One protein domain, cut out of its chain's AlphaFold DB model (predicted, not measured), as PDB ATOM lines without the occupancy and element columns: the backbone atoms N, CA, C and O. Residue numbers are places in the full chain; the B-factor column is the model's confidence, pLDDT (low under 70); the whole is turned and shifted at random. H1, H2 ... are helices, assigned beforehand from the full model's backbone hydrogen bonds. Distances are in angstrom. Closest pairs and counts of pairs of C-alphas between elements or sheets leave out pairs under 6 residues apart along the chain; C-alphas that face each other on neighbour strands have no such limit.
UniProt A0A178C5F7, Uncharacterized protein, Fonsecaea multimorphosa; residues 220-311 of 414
ATOM      1  N   ALA A 220     194.378 198.154 166.996       64.62
ATOM      2  CA  ALA A 220     194.285 199.185 166.003       64.62
ATOM      3  C   ALA A 220     193.021 198.868 165.190       64.62
ATOM      4  O   ALA A 220     193.040 198.059 164.262       64.62
ATOM      5  N   LEU A 221     191.866 199.405 165.609       74.06
ATOM      6  CA  LEU A 221     190.623 199.300 164.845       74.06
ATOM      7  C   LEU A 221     190.885 199.746 163.404       74.06
ATOM      8  O   LEU A 221     190.388 199.125 162.477       74.06
ATOM      9  N   ASP A 222     191.746 200.745 163.224       73.31
ATOM     10  CA  ASP A 222     192.364 201.156 161.969       73.31
ATOM     11  C   ASP A 222     192.999 200.001 161.176       73.31
ATOM     12  O   ASP A 222     192.665 199.822 160.001       73.31
ATOM     13  N   GLU A 223     193.832 199.164 161.796       78.00
ATOM     14  CA  GLU A 223     194.390 197.967 161.151       78.00
ATOM     15  C   GLU A 223     193.305 196.939 160.813       78.00
ATOM     16  O   GLU A 223     193.298 196.384 159.711       78.00
ATOM     17  N   LEU A 224     192.348 196.700 161.715       84.19
ATOM     18  CA  LEU A 224     191.242 195.769 161.463       84.19
ATOM     19  C   LEU A 224     190.342 196.255 160.315       84.19
ATOM     20  O   LEU A 224     189.904 195.448 159.486       84.19
ATOM     21  N   PHE A 225     190.108 197.566 160.215       81.56
ATOM     22  CA  PHE A 225     189.387 198.198 159.111       81.56
ATOM     23  C   PHE A 225     190.168 198.069 157.799       81.56
ATOM     24  O   PHE A 225     189.569 197.719 156.779       81.56
ATOM     25  N   ALA A 226     191.493 198.260 157.813       79.00
ATOM     26  CA  ALA A 226     192.355 198.066 156.645       79.00
ATOM     27  C   ALA A 226     192.351 196.607 156.152       79.00
ATOM     28  O   ALA A 226     192.184 196.342 154.954       79.00
ATOM     29  N   GLN A 227     192.430 195.651 157.080       84.50
ATOM     30  CA  GLN A 227     192.337 194.212 156.807       84.50
ATOM     31  C   GLN A 227     190.926 193.794 156.355       84.50
ATOM     32  O   GLN A 227     190.747 192.763 155.705       84.50
ATOM     33  N   GLY A 228     189.907 194.609 156.642       82.56
ATOM     34  CA  GLY A 228     188.510 194.292 156.362       82.56
ATOM     35  C   GLY A 228     187.944 193.208 157.277       82.56
ATOM     36  O   GLY A 228     187.011 192.511 156.878       82.56
ATOM     37  N   ALA A 229     188.498 193.062 158.482       88.88
ATOM     38  CA  ALA A 229     188.124 192.053 159.466       88.88
ATOM     39  C   ALA A 229     186.842 192.446 160.229       88.88
ATOM     40  O   ALA A 229     186.842 192.560 161.450       88.88
ATOM     41  N   MET A 230     185.738 192.660 159.503       89.25
ATOM     42  CA  MET A 230     184.494 193.227 160.049       89.25
ATOM     43  C   MET A 230     183.888 192.405 161.189       89.25
ATOM     44  O   MET A 230     183.459 192.991 162.173       89.25
ATOM     45  N   ALA A 231     183.927 191.072 161.102       89.00
ATOM     46  CA  ALA A 231     183.477 190.210 162.196       89.00
ATOM     47  C   ALA A 231     184.309 190.435 163.471       89.00
ATOM     48  O   ALA A 231     183.753 190.603 164.545       89.00
ATOM     49  N   LYS A 232     185.642 190.551 163.350       89.12
ATOM     50  CA  LYS A 232     186.508 190.848 164.504       89.12
ATOM     51  C   LYS A 232     186.199 192.218 165.103       89.12
ATOM     52  O   LYS A 232     186.198 192.345 166.318       89.12
ATOM     53  N   ILE A 233     185.931 193.224 164.267       90.19
ATOM     54  CA  ILE A 233     185.533 194.560 164.734       90.19
ATOM     55  C   ILE A 233     184.217 194.473 165.511       90.19
ATOM     56  O   ILE A 233     184.147 195.002 166.615       90.19
ATOM     57  N   ALA A 234     183.207 193.783 164.972       91.56
ATOM     58  CA  ALA A 234     181.926 193.589 165.646       91.56
ATOM     59  C   ALA A 234     182.098 192.901 167.008       91.56
ATOM     60  O   ALA A 234     181.611 193.426 168.007       91.56
ATOM     61  N   CYS A 235     182.859 191.799 167.076       90.38
ATOM     62  CA  CYS A 235     183.132 191.100 168.336       90.38
ATOM     63  C   CYS A 235     183.858 192.008 169.338       90.38
ATOM     64  O   CYS A 235     183.464 192.064 170.500       90.38
ATOM     65  N   THR A 236     184.880 192.759 168.903       89.69
ATOM     66  CA  THR A 236     185.591 193.706 169.776       89.69
ATOM     67  C   THR A 236     184.638 194.758 170.336       89.69
ATOM     68  O   THR A 236     184.568 194.910 171.549       89.69
ATOM     69  N   LEU A 237     183.866 195.446 169.483       91.50
ATOM     70  CA  LEU A 237     182.935 196.488 169.929       91.50
ATOM     71  C   LEU A 237     181.847 195.925 170.856       91.50
ATOM     72  O   LEU A 237     181.522 196.558 171.855       91.50
ATOM     73  N   TYR A 238     181.304 194.742 170.554       91.81
ATOM     74  CA  TYR A 238     180.304 194.080 171.392       91.81
ATOM     75  C   TYR A 238     180.847 193.766 172.785       91.81
ATOM     76  O   TYR A 238     180.273 194.196 173.786       91.81
ATOM     77  N   HIS A 239     181.965 193.040 172.858       90.31
ATOM     78  CA  HIS A 239     182.509 192.629 174.144       90.31
ATOM     79  C   HIS A 239     183.007 193.822 174.955       90.31
ATOM     80  O   HIS A 239     182.810 193.850 176.163       90.31
ATOM     81  N   ASP A 240     183.602 194.822 174.310       91.31
ATOM     82  CA  ASP A 240     184.075 196.024 174.992       91.31
ATOM     83  C   ASP A 240     182.908 196.856 175.538       91.31
ATOM     84  O   ASP A 240     182.973 197.332 176.668       91.31
ATOM     85  N   LEU A 241     181.799 196.960 174.797       90.62
ATOM     86  CA  LEU A 241     180.579 197.609 175.283       90.62
ATOM     87  C   LEU A 241     179.953 196.845 176.462       90.62
ATOM     88  O   LEU A 241     179.507 197.463 177.437       90.62
ATOM     89  N   LYS A 242     179.940 195.507 176.393       89.38
ATOM     90  CA  LYS A 242     179.465 194.641 177.481       89.38
ATOM     91  C   LYS A 242     180.332 194.802 178.734       89.38
ATOM     92  O   LYS A 242     179.796 194.991 179.826       89.38
ATOM     93  N   GLU A 243     181.654 194.776 178.581       90.62
ATOM     94  CA  GLU A 243     182.615 194.949 179.674       90.62
ATOM     95  C   GLU A 243     182.517 196.353 180.288       90.62
ATOM     96  O   GLU A 243     182.444 196.461 181.508       90.62
ATOM     97  N   LEU A 244     182.416 197.422 179.484       89.44
ATOM     98  CA  LEU A 244     182.210 198.786 179.995       89.44
ATOM     99  C   LEU A 244     180.942 198.889 180.844       89.44
ATOM    100  O   LEU A 244     180.980 199.417 181.951       89.44
ATOM    101  N   THR A 245     179.836 198.328 180.352       85.69
ATOM    102  CA  THR A 245     178.549 198.344 181.062       85.69
ATOM    103  C   THR A 245     178.605 197.550 182.368       85.69
ATOM    104  O   THR A 245     177.992 197.946 183.356       85.69
ATOM    105  N   SER A 246     179.339 196.435 182.384       84.69
ATOM    106  CA  SER A 246     179.396 195.529 183.536       84.69
ATOM    107  C   SER A 246     180.385 195.991 184.604       84.69
ATOM    108  O   SER A 246     180.127 195.820 185.792       84.69
ATOM    109  N   LEU A 247     181.512 196.580 184.195       86.44
ATOM    110  CA  LEU A 247     182.618 196.965 185.074       86.44
ATOM    111  C   LEU A 247     182.552 198.422 185.547       86.44
ATOM    112  O   LEU A 247     183.150 198.745 186.574       86.44
ATOM    113  N   PHE A 248     181.887 199.311 184.804       84.69
ATOM    114  CA  PHE A 248     181.885 200.758 185.053       84.69
ATOM    115  C   PHE A 248     180.458 201.329 184.990       84.69
ATOM    116  O   PHE A 248     180.082 201.977 184.012       84.69
ATOM    117  N   PRO A 249     179.629 201.069 186.020       73.56
ATOM    118  CA  PRO A 249     178.267 201.582 186.087       73.56
ATOM    119  C   PRO A 249     178.239 203.105 186.274       73.56
ATOM    120  O   PRO A 249     179.178 203.705 186.785       73.56
ATOM    121  N   GLU A 250     177.117 203.731 185.908       68.56
ATOM    122  CA  GLU A 250     176.941 205.196 185.909       68.56
ATOM    123  C   GLU A 250     177.039 205.860 187.299       68.56
ATOM    124  O   GLU A 250     177.194 207.075 187.377       68.56
ATOM    125  N   ALA A 251     176.947 205.078 188.379       61.66
ATOM    126  CA  ALA A 251     176.958 205.530 189.773       61.66
ATOM    127  C   ALA A 251     178.247 205.128 190.520       61.66
ATOM    128  O   ALA A 251     178.207 204.759 191.691       61.66
ATOM    129  N   ASP A 252     179.383 205.122 189.827       62.75
ATOM    130  CA  ASP A 252     180.689 204.834 190.417       62.75
ATOM    131  C   ASP A 252     181.254 206.100 191.090       62.75
ATOM    132  O   ASP A 252     181.874 206.947 190.449       62.75
ATOM    133  N   GLU A 253     180.969 206.254 192.389       58.34
ATOM    134  CA  GLU A 253     181.264 207.467 193.176       58.34
ATOM    135  C   GLU A 253     182.761 207.678 193.468       58.34
ATOM    136  O   GLU A 253     183.168 208.782 193.828       58.34
ATOM    137  N   ASP A 254     183.589 206.646 193.288       62.69
ATOM    138  CA  ASP A 254     184.994 206.660 193.710       62.69
ATOM    139  C   ASP A 254     185.899 207.550 192.835       62.69
ATOM    140  O   ASP A 254     186.962 207.970 193.287       62.69
ATOM    141  N   ASP A 255     185.522 207.806 191.574       68.56
ATOM    142  CA  ASP A 255     186.329 208.596 190.632       68.56
ATOM    143  C   ASP A 255     185.463 209.217 189.510       68.56
ATOM    144  O   ASP A 255     185.105 208.539 188.535       68.56
ATOM    145  N   PRO A 256     185.122 210.515 189.616       71.88
ATOM    146  CA  PRO A 256     184.332 211.214 188.605       71.88
ATOM    147  C   PRO A 256     184.994 211.265 187.222       71.88
ATOM    148  O   PRO A 256     184.287 211.185 186.215       71.88
ATOM    149  N   GLN A 257     186.327 211.374 187.152       74.06
ATOM    150  CA  GLN A 257     187.044 211.473 185.877       74.06
ATOM    151  C   GLN A 257     187.071 210.120 185.167       74.06
ATOM    152  O   GLN A 257     186.768 210.049 183.977       74.06
ATOM    153  N   ARG A 258     187.347 209.031 185.896       76.81
ATOM    154  CA  ARG A 258     187.214 207.667 185.360       76.81
ATOM    155  C   ARG A 258     185.804 207.430 184.832       76.81
ATOM    156  O   ARG A 258     185.644 206.915 183.729       76.81
ATOM    157  N   THR A 259     184.782 207.822 185.591       78.19
ATOM    158  CA  THR A 259     183.384 207.681 185.163       78.19
ATOM    159  C   THR A 259     183.123 208.429 183.856       78.19
ATOM    160  O   THR A 259     182.525 207.861 182.940       78.19
ATOM    161  N   GLN A 260     183.620 209.661 183.723       78.25
ATOM    162  CA  GLN A 260     183.503 210.443 182.493       78.25
ATOM    163  C   GLN A 260     184.215 209.770 181.308       78.25
ATOM    164  O   GLN A 260     183.636 209.650 180.227       78.25
ATOM    165  N   ASP A 261     185.441 209.285 181.503       79.50
ATOM    166  CA  ASP A 261     186.229 208.646 180.447       79.50
ATOM    167  C   ASP A 261     185.597 207.322 179.986       79.50
ATOM    168  O   ASP A 261     185.494 207.057 178.785       79.50
ATOM    169  N   MET A 262     185.103 206.502 180.920       85.56
ATOM    170  CA  MET A 262     184.406 205.252 180.596       85.56
ATOM    171  C   MET A 262     183.075 205.510 179.881       85.56
ATOM    172  O   MET A 262     182.734 204.787 178.941       85.56
ATOM    173  N   GLN A 263     182.344 206.564 180.264       83.38
ATOM    174  CA  GLN A 263     181.158 207.015 179.529       83.38
ATOM    175  C   GLN A 263     181.519 207.462 178.110       83.38
ATOM    176  O   GLN A 263     180.822 207.095 177.163       83.38
ATOM    177  N   ALA A 264     182.637 208.170 177.940       83.44
ATOM    178  CA  ALA A 264     183.104 208.593 176.628       83.44
ATOM    179  C   ALA A 264     183.456 207.402 175.722       83.44
ATOM    180  O   ALA A 264     183.049 207.349 174.556       83.44
ATOM    181  N   PHE A 265     184.149 206.393 176.260       88.00
ATOM    182  CA  PHE A 265     184.407 205.149 175.532       88.00
ATOM    183  C   PHE A 265     183.114 204.425 175.158       88.00
ATOM    184  O   PHE A 265     182.967 204.005 174.009       88.00
ATOM    185  N   LYS A 266     182.152 204.336 176.083       88.88
ATOM    186  CA  LYS A 266     180.845 203.717 175.836       88.88
ATOM    187  C   LYS A 266     180.105 204.413 174.692       88.88
ATOM    188  O   LYS A 266     179.691 203.742 173.748       88.88
ATOM    189  N   GLY A 267     179.990 205.742 174.728       86.38
ATOM    190  CA  GLY A 267     179.318 206.512 173.681       86.38
ATOM    191  C   GLY A 267     179.983 206.359 172.314       86.38
ATOM    192  O   GLY A 267     179.309 206.117 171.312       86.38
ATOM    193  N   MET A 268     181.315 206.409 172.267       89.06
ATOM    194  CA  MET A 268     182.078 206.219 171.032       89.06
ATOM    195  C   MET A 268     181.876 204.825 170.422       89.06
ATOM    196  O   MET A 268     181.610 204.706 169.224       89.06
ATOM    197  N   ILE A 269     181.964 203.768 171.235       91.56
ATOM    198  CA  ILE A 269     181.761 202.383 170.785       91.56
ATOM    199  C   ILE A 269     180.322 202.182 170.301       91.56
ATOM    200  O   ILE A 269     180.122 201.582 169.243       91.56
ATOM    201  N   THR A 270     179.330 202.723 171.015       90.25
ATOM    202  CA  THR A 270     177.919 202.699 170.597       90.25
ATOM    203  C   THR A 270     177.724 203.406 169.257       90.25
ATOM    204  O   THR A 270     177.089 202.850 168.364       90.25
ATOM    205  N   ALA A 271     178.320 204.587 169.062       89.69
ATOM    206  CA  ALA A 271     178.240 205.306 167.793       89.69
ATOM    207  C   ALA A 271     178.842 204.494 166.636       89.69
ATOM    208  O   ALA A 271     178.242 204.397 165.565       89.69
ATOM    209  N   TRP A 272     179.998 203.861 166.843       91.38
ATOM    210  CA  TRP A 272     180.601 202.996 165.829       91.38
ATOM    211  C   TRP A 272     179.780 201.739 165.558       91.38
ATOM    212  O   TRP A 272     179.627 201.372 164.394       91.38
ATOM    213  N   LYS A 273     179.219 201.098 166.589       91.44
ATOM    214  CA  LYS A 273     178.292 199.971 166.428       91.44
ATOM    215  C   LYS A 273     177.113 200.381 165.541       91.44
ATOM    216  O   LYS A 273     176.896 199.750 164.509       91.44
ATOM    217  N   ASP A 274     176.419 201.455 165.908       88.12
ATOM    218  CA  ASP A 274     175.224 201.952 165.216       88.12
ATOM    219  C   ASP A 274     175.503 202.345 163.760       88.12
ATOM    220  O   ASP A 274     174.704 202.069 162.866       88.12
ATOM    221  N   VAL A 275     176.630 203.018 163.507       90.19
ATOM    222  CA  VAL A 275     176.949 203.509 162.164       90.19
ATOM    223  C   VAL A 275     177.503 202.399 161.278       90.19
ATOM    224  O   VAL A 275     177.215 202.371 160.078       90.19
ATOM    225  N   PHE A 276     178.315 201.487 161.816       91.06
ATOM    226  CA  PHE A 276     179.024 200.497 161.006       91.06
ATOM    227  C   PHE A 276     178.299 199.172 160.854       91.06
ATOM    228  O   PHE A 276     178.587 198.459 159.889       91.06
ATOM    229  N   PHE A 277     177.348 198.853 161.726       92.25
ATOM    230  CA  PHE A 277     176.693 197.556 161.720       92.25
ATOM    231  C   PHE A 277     175.172 197.670 161.742       92.25
ATOM    232  O   PHE A 277     174.582 198.481 162.442       92.25
ATOM    233  N   THR A 278     174.529 196.812 160.958       88.31
ATOM    234  CA  THR A 278     173.101 196.534 161.049       88.31
ATOM    235  C   THR A 278     172.921 195.222 161.798       88.31
ATOM    236  O   THR A 278     173.459 194.194 161.379       88.31
ATOM    237  N   VAL A 279     172.153 195.261 162.884       82.19
ATOM    238  CA  VAL A 279     171.723 194.071 163.623       82.19
ATOM    239  C   VAL A 279     170.395 193.624 163.016       82.19
ATOM    240  O   VAL A 279     169.422 194.376 163.031       82.19
ATOM    241  N   SER A 280     170.390 192.468 162.353       61.78
ATOM    242  CA  SER A 280     169.349 192.103 161.383       61.78
ATOM    243  C   SER A 280     168.077 191.492 161.978       61.78
ATOM    244  O   SER A 280     167.075 191.441 161.263       61.78
ATOM    245  N   ALA A 281     168.067 191.076 163.248       62.59
ATOM    246  CA  ALA A 281     166.879 190.521 163.903       62.59
ATOM    247  C   ALA A 281     166.866 190.731 165.429       62.59
ATOM    248  O   ALA A 281     167.912 190.887 166.064       62.59
ATOM    249  N   MET A 282     165.667 190.679 166.033       59.88
ATOM    250  CA  MET A 282     165.519 190.546 167.490       59.88
ATOM    251  C   MET A 282     166.235 189.270 167.957       59.88
ATOM    252  O   MET A 282     165.937 188.185 167.464       59.88
ATOM    253  N   GLY A 283     167.160 189.405 168.908       62.19
ATOM    254  CA  GLY A 283     167.954 188.294 169.450       62.19
ATOM    255  C   GLY A 283     169.336 188.098 168.809       62.19
ATOM    256  O   GLY A 283     170.147 187.363 169.358       62.19
ATOM    257  N   GLU A 284     169.650 188.791 167.706       71.12
ATOM    258  CA  GLU A 284     171.004 188.807 167.109       71.12
ATOM    259  C   GLU A 284     171.935 189.847 167.770       71.12
ATOM    260  O   GLU A 284     173.120 189.943 167.443       71.12
ATOM    261  N   GLU A 285     171.421 190.636 168.721       75.31
ATOM    262  CA  GLU A 285     172.201 191.649 169.446       75.31
ATOM    263  C   GLU A 285     173.372 191.051 170.232       75.31
ATOM    264  O   GLU A 285     174.402 191.705 170.353       75.31
ATOM    265  N   ASP A 286     173.252 189.805 170.689       82.12
ATOM    266  CA  ASP A 286     174.303 189.093 171.425       82.12
ATOM    267  C   ASP A 286     175.198 188.216 170.535       82.12
ATOM    268  O   ASP A 286     176.034 187.466 171.033       82.12
ATOM    269  N   GLN A 287     175.031 188.296 169.211       87.19
ATOM    270  CA  GLN A 287     175.779 187.506 168.230       87.19
ATOM    271  C   GLN A 287     176.541 188.434 167.276       87.19
ATOM    272  O   GLN A 287     176.100 188.645 166.140       87.19
ATOM    273  N   PRO A 288     177.670 189.028 167.702       89.06
ATOM    274  CA  PRO A 288     178.392 190.013 166.897       89.06
ATOM    275  C   PRO A 288     178.870 189.491 165.535       89.06
ATOM    276  O   PRO A 288     179.035 190.268 164.596       89.06
ATOM    277  N   GLU A 289     179.044 188.182 165.375       87.94
ATOM    278  CA  GLU A 289     179.405 187.546 164.106       87.94
ATOM    279  C   GLU A 289     178.290 187.644 163.055       87.94
ATOM    280  O   GLU A 289     178.563 187.562 161.854       87.94
ATOM    281  N   SER A 290     177.040 187.826 163.491       87.94
ATOM    282  CA  SER A 290     175.877 187.980 162.608       87.94
ATOM    283  C   SER A 290     175.711 189.409 162.076       87.94
ATOM    284  O   SER A 290     174.993 189.635 161.097       87.94
ATOM    285  N   TRP A 291     176.396 190.382 162.685       90.75
ATOM    286  CA  TRP A 291     176.203 191.797 162.393       90.75
ATOM    287  C   TRP A 291     176.690 192.164 160.991       90.75
ATOM    288  O   TRP A 291     177.839 191.927 160.604       90.75
ATOM    289  N   LYS A 292     175.816 192.805 160.209       90.38
ATOM    290  CA  LYS A 292     176.096 193.100 158.800       90.38
ATOM    291  C   LYS A 292     176.739 194.477 158.649       90.38
ATOM    292  O   LYS A 292     176.177 195.454 159.137       90.38
ATOM    293  N   PRO A 293     177.863 194.609 157.924       91.56
ATOM    294  CA  PRO A 293     178.502 195.903 157.729       91.56
ATOM    295  C   PRO A 293     177.647 196.825 156.848       91.56
ATOM    296  O   PRO A 293     177.240 196.450 155.739       91.56
ATOM    297  N   THR A 294     177.443 198.057 157.307       91.94
ATOM    298  CA  THR A 294     176.702 199.108 156.594       91.94
ATOM    299  C   THR A 294     177.494 199.667 155.407       91.94
ATOM    300  O   THR A 294     178.671 199.360 155.184       91.94
ATOM    301  N   ALA A 295     176.859 200.547 154.627       89.38
ATOM    302  CA  ALA A 295     177.548 201.315 153.592       89.38
ATOM    303  C   ALA A 295     178.678 202.192 154.169       89.38
ATOM    304  O   ALA A 295     179.741 202.293 153.554       89.38
ATOM    305  N   ALA A 296     178.487 202.761 155.365       88.75
ATOM    306  CA  ALA A 296     179.500 203.564 156.044       88.75
ATOM    307  C   ALA A 296     180.744 202.729 156.389       88.75
ATOM    308  O   ALA A 296     181.861 203.135 156.062       88.75
ATOM    309  N   ALA A 297     180.562 201.517 156.928       89.25
ATOM    310  CA  ALA A 297     181.665 200.598 157.217       89.25
ATOM    311  C   ALA A 297     182.443 200.201 155.953       89.25
ATOM    312  O   ALA A 297     183.676 200.176 155.938       89.25
ATOM    313  N   LYS A 298     181.725 199.923 154.855       88.75
ATOM    314  CA  LYS A 298     182.334 199.595 153.554       88.75
ATOM    315  C   LYS A 298     183.136 200.770 152.993       88.75
ATOM    316  O   LYS A 298     184.248 200.557 152.508       88.75
ATOM    317  N   LYS A 299     182.614 201.996 153.097       87.81
ATOM    318  CA  LYS A 299     183.309 203.224 152.682       87.81
ATOM    319  C   LYS A 299     184.572 203.447 153.512       87.81
ATOM    320  O   LYS A 299     185.629 203.702 152.943       87.81
ATOM    321  N   LEU A 300     184.494 203.288 154.834       85.75
ATOM    322  CA  LEU A 300     185.651 203.434 155.717       85.75
ATOM    323  C   LEU A 300     186.739 202.394 155.410       85.75
ATOM    324  O   LEU A 300     187.908 202.744 155.290       85.75
ATOM    325  N   ARG A 301     186.360 201.136 155.157       85.88
ATOM    326  CA  ARG A 301     187.288 200.092 154.691       85.88
ATOM    327  C   ARG A 301     187.992 200.464 153.383       85.88
ATOM    328  O   ARG A 301     189.180 200.190 153.227       85.88
ATOM    329  N   GLN A 302     187.278 201.052 152.423       84.81
ATOM    330  CA  GLN A 302     187.882 201.505 151.163       84.81
ATOM    331  C   GLN A 302     188.892 202.631 151.405       84.81
ATOM    332  O   GLN A 302     190.004 202.561 150.883       84.81
ATOM    333  N   LYS A 303     188.546 203.606 152.255       83.75
ATOM    334  CA  LYS A 303     189.474 204.657 152.697       83.75
ATOM    335  C   LYS A 303     190.720 204.068 153.372       83.75
ATOM    336  O   LYS A 303     191.829 204.506 153.080       83.75
ATOM    337  N   ALA A 304     190.548 203.028 154.199       82.12
ATOM    338  CA  ALA A 304     191.638 202.369 154.929       82.12
ATOM    339  C   ALA A 304     192.642 201.721 153.982       82.12
ATOM    340  O   ALA A 304     193.848 201.909 154.107       82.12
ATOM    341  N   ARG A 305     192.134 201.007 152.973       80.25
ATOM    342  CA  ARG A 305     192.957 200.410 151.913       80.25
ATOM    343  C   ARG A 305     193.685 201.450 151.066       80.25
ATOM    344  O   ARG A 305     194.754 201.156 150.551       80.25
ATOM    345  N   GLY A 306     193.109 202.643 150.933       79.94
ATOM    346  CA  GLY A 306     193.730 203.786 150.267       79.94
ATOM    347  C   GLY A 306     194.779 204.523 151.106       79.94
ATOM    348  O   GLY A 306     195.255 205.561 150.659       79.94
ATOM    349  N   GLY A 307     195.116 204.041 152.310       73.88
ATOM    350  CA  GLY A 307     196.116 204.659 153.188       73.88
ATOM    351  C   GLY A 307     195.663 205.967 153.844       73.88
ATOM    352  O   GLY A 307     196.497 206.726 154.332       73.88
ATOM    353  N   GLN A 308     194.359 206.262 153.844       76.25
ATOM    354  CA  GLN A 308     193.827 207.460 154.496       76.25
ATOM    355  C   GLN A 308     193.843 207.323 156.021       76.25
ATOM    356  O   GLN A 308     193.800 206.215 156.555       76.25
ATOM    357  N   ASN A 309     193.859 208.458 156.725       79.81
ATOM    358  CA  ASN A 309     193.843 208.491 158.183       79.81
ATOM    359  C   ASN A 309     192.499 207.974 158.732       79.81
ATOM    360  O   ASN A 309     191.517 208.709 158.841       79.81
ATOM    361  N   ILE A 310     192.449 206.686 159.079       82.62
ATOM    362  CA  ILE A 310     191.230 206.039 159.588       82.62
ATOM    363  C   ILE A 310     190.822 206.549 160.950       82.62
ATOM    364  O   ILE A 310     189.636 206.547 161.266       82.62
ATOM    365  N   ARG A 311     191.772 207.066 161.721       79.62
ATOM    366  CA  ARG A 311     191.481 207.634 163.027       79.62
ATOM    367  C   ARG A 311     190.592 208.866 162.927       79.62
ATOM    368  O   ARG A 311     189.562 208.913 163.587       79.62
TER     369      ARG A 311
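This is residues 220 to 311 of the 414 residues of an uncharacterized protein of Fonsecaea multimorphosa (UniProt A0A178C5F7). What shape does the backbone make? Two long helices, H2 and H3, lie side by side as an antiparallel hairpin, with short H1 folded back beside the beginning of H2 and H4 across the end of H3, also touching H1. At the hairpin's far end residues 252 to 257, of which 256 and 257 belong to H3, stick out. What is it made of? The printed part has 92 residues with four named helices, in the order H1 H2 H3 H4, and no named strand: all helix. It is only just compact, close to loose, with a radius of gyration of the C-alphas of 14.5 A, and flat, spanning 44 by 33 by 16 A.

How does the first helix stand? H1, residues 221 to 227, forms a helical hairpin with H2, residues 230 to 247, at a shallow tilt of 18 degrees, opposite ways. H2 touches it with residues 230 to 233 alone; the closest C-alphas are those of Leu 224 and Ile 233, 6.7 A apart. What follows H2? H3, residues 256 to 276, makes a second helical hairpin with it, at a shallow tilt of 30 degrees, opposite ways; the closest C-alphas, of Leu 237 and Ile 269, are 6.1 A apart. Where is the last helix? H4, residues 295 to 305, touches H1, about perpendicular at 78 degrees, with the C-alphas of Ala 226 and Ala 304 closest at 4.7 A. H3 touches H4 with residues 275 to 276 alone, about perpendicular at 81 degrees; the C-alphas of Phe 276 and Ala 297 are closest, at 4.6 A. Are the backbones helical throughout? In H1, H2, H3 and H4 every O i to N i+4 pair is within hydrogen-bond range.

Where do the helices begin and end? C-alpha 221, first of H1, is at (190.623, 199.300, 164.845), and C-alpha 305, last of H4, at (192.957, 200.410, 151.913). How long are they? From first to last C-alpha H1 measures 9.7 A, H2 25.4 A, H3 30.1 A and H4 15.5 A.

How far does it reach? The two C-alphas farthest apart, of Glu 253 and Gly 306, are 44.8 A apart, and the printed part has no cut. Which link is long? That from H3 to H4, residues 277 to 294, where residues 277 to 278 pair antiparallel with residues 292 to 293. Where is confidence low? The pLDDT is under 70 at residue 220, residues 250 to 255 and residues 280 to 283.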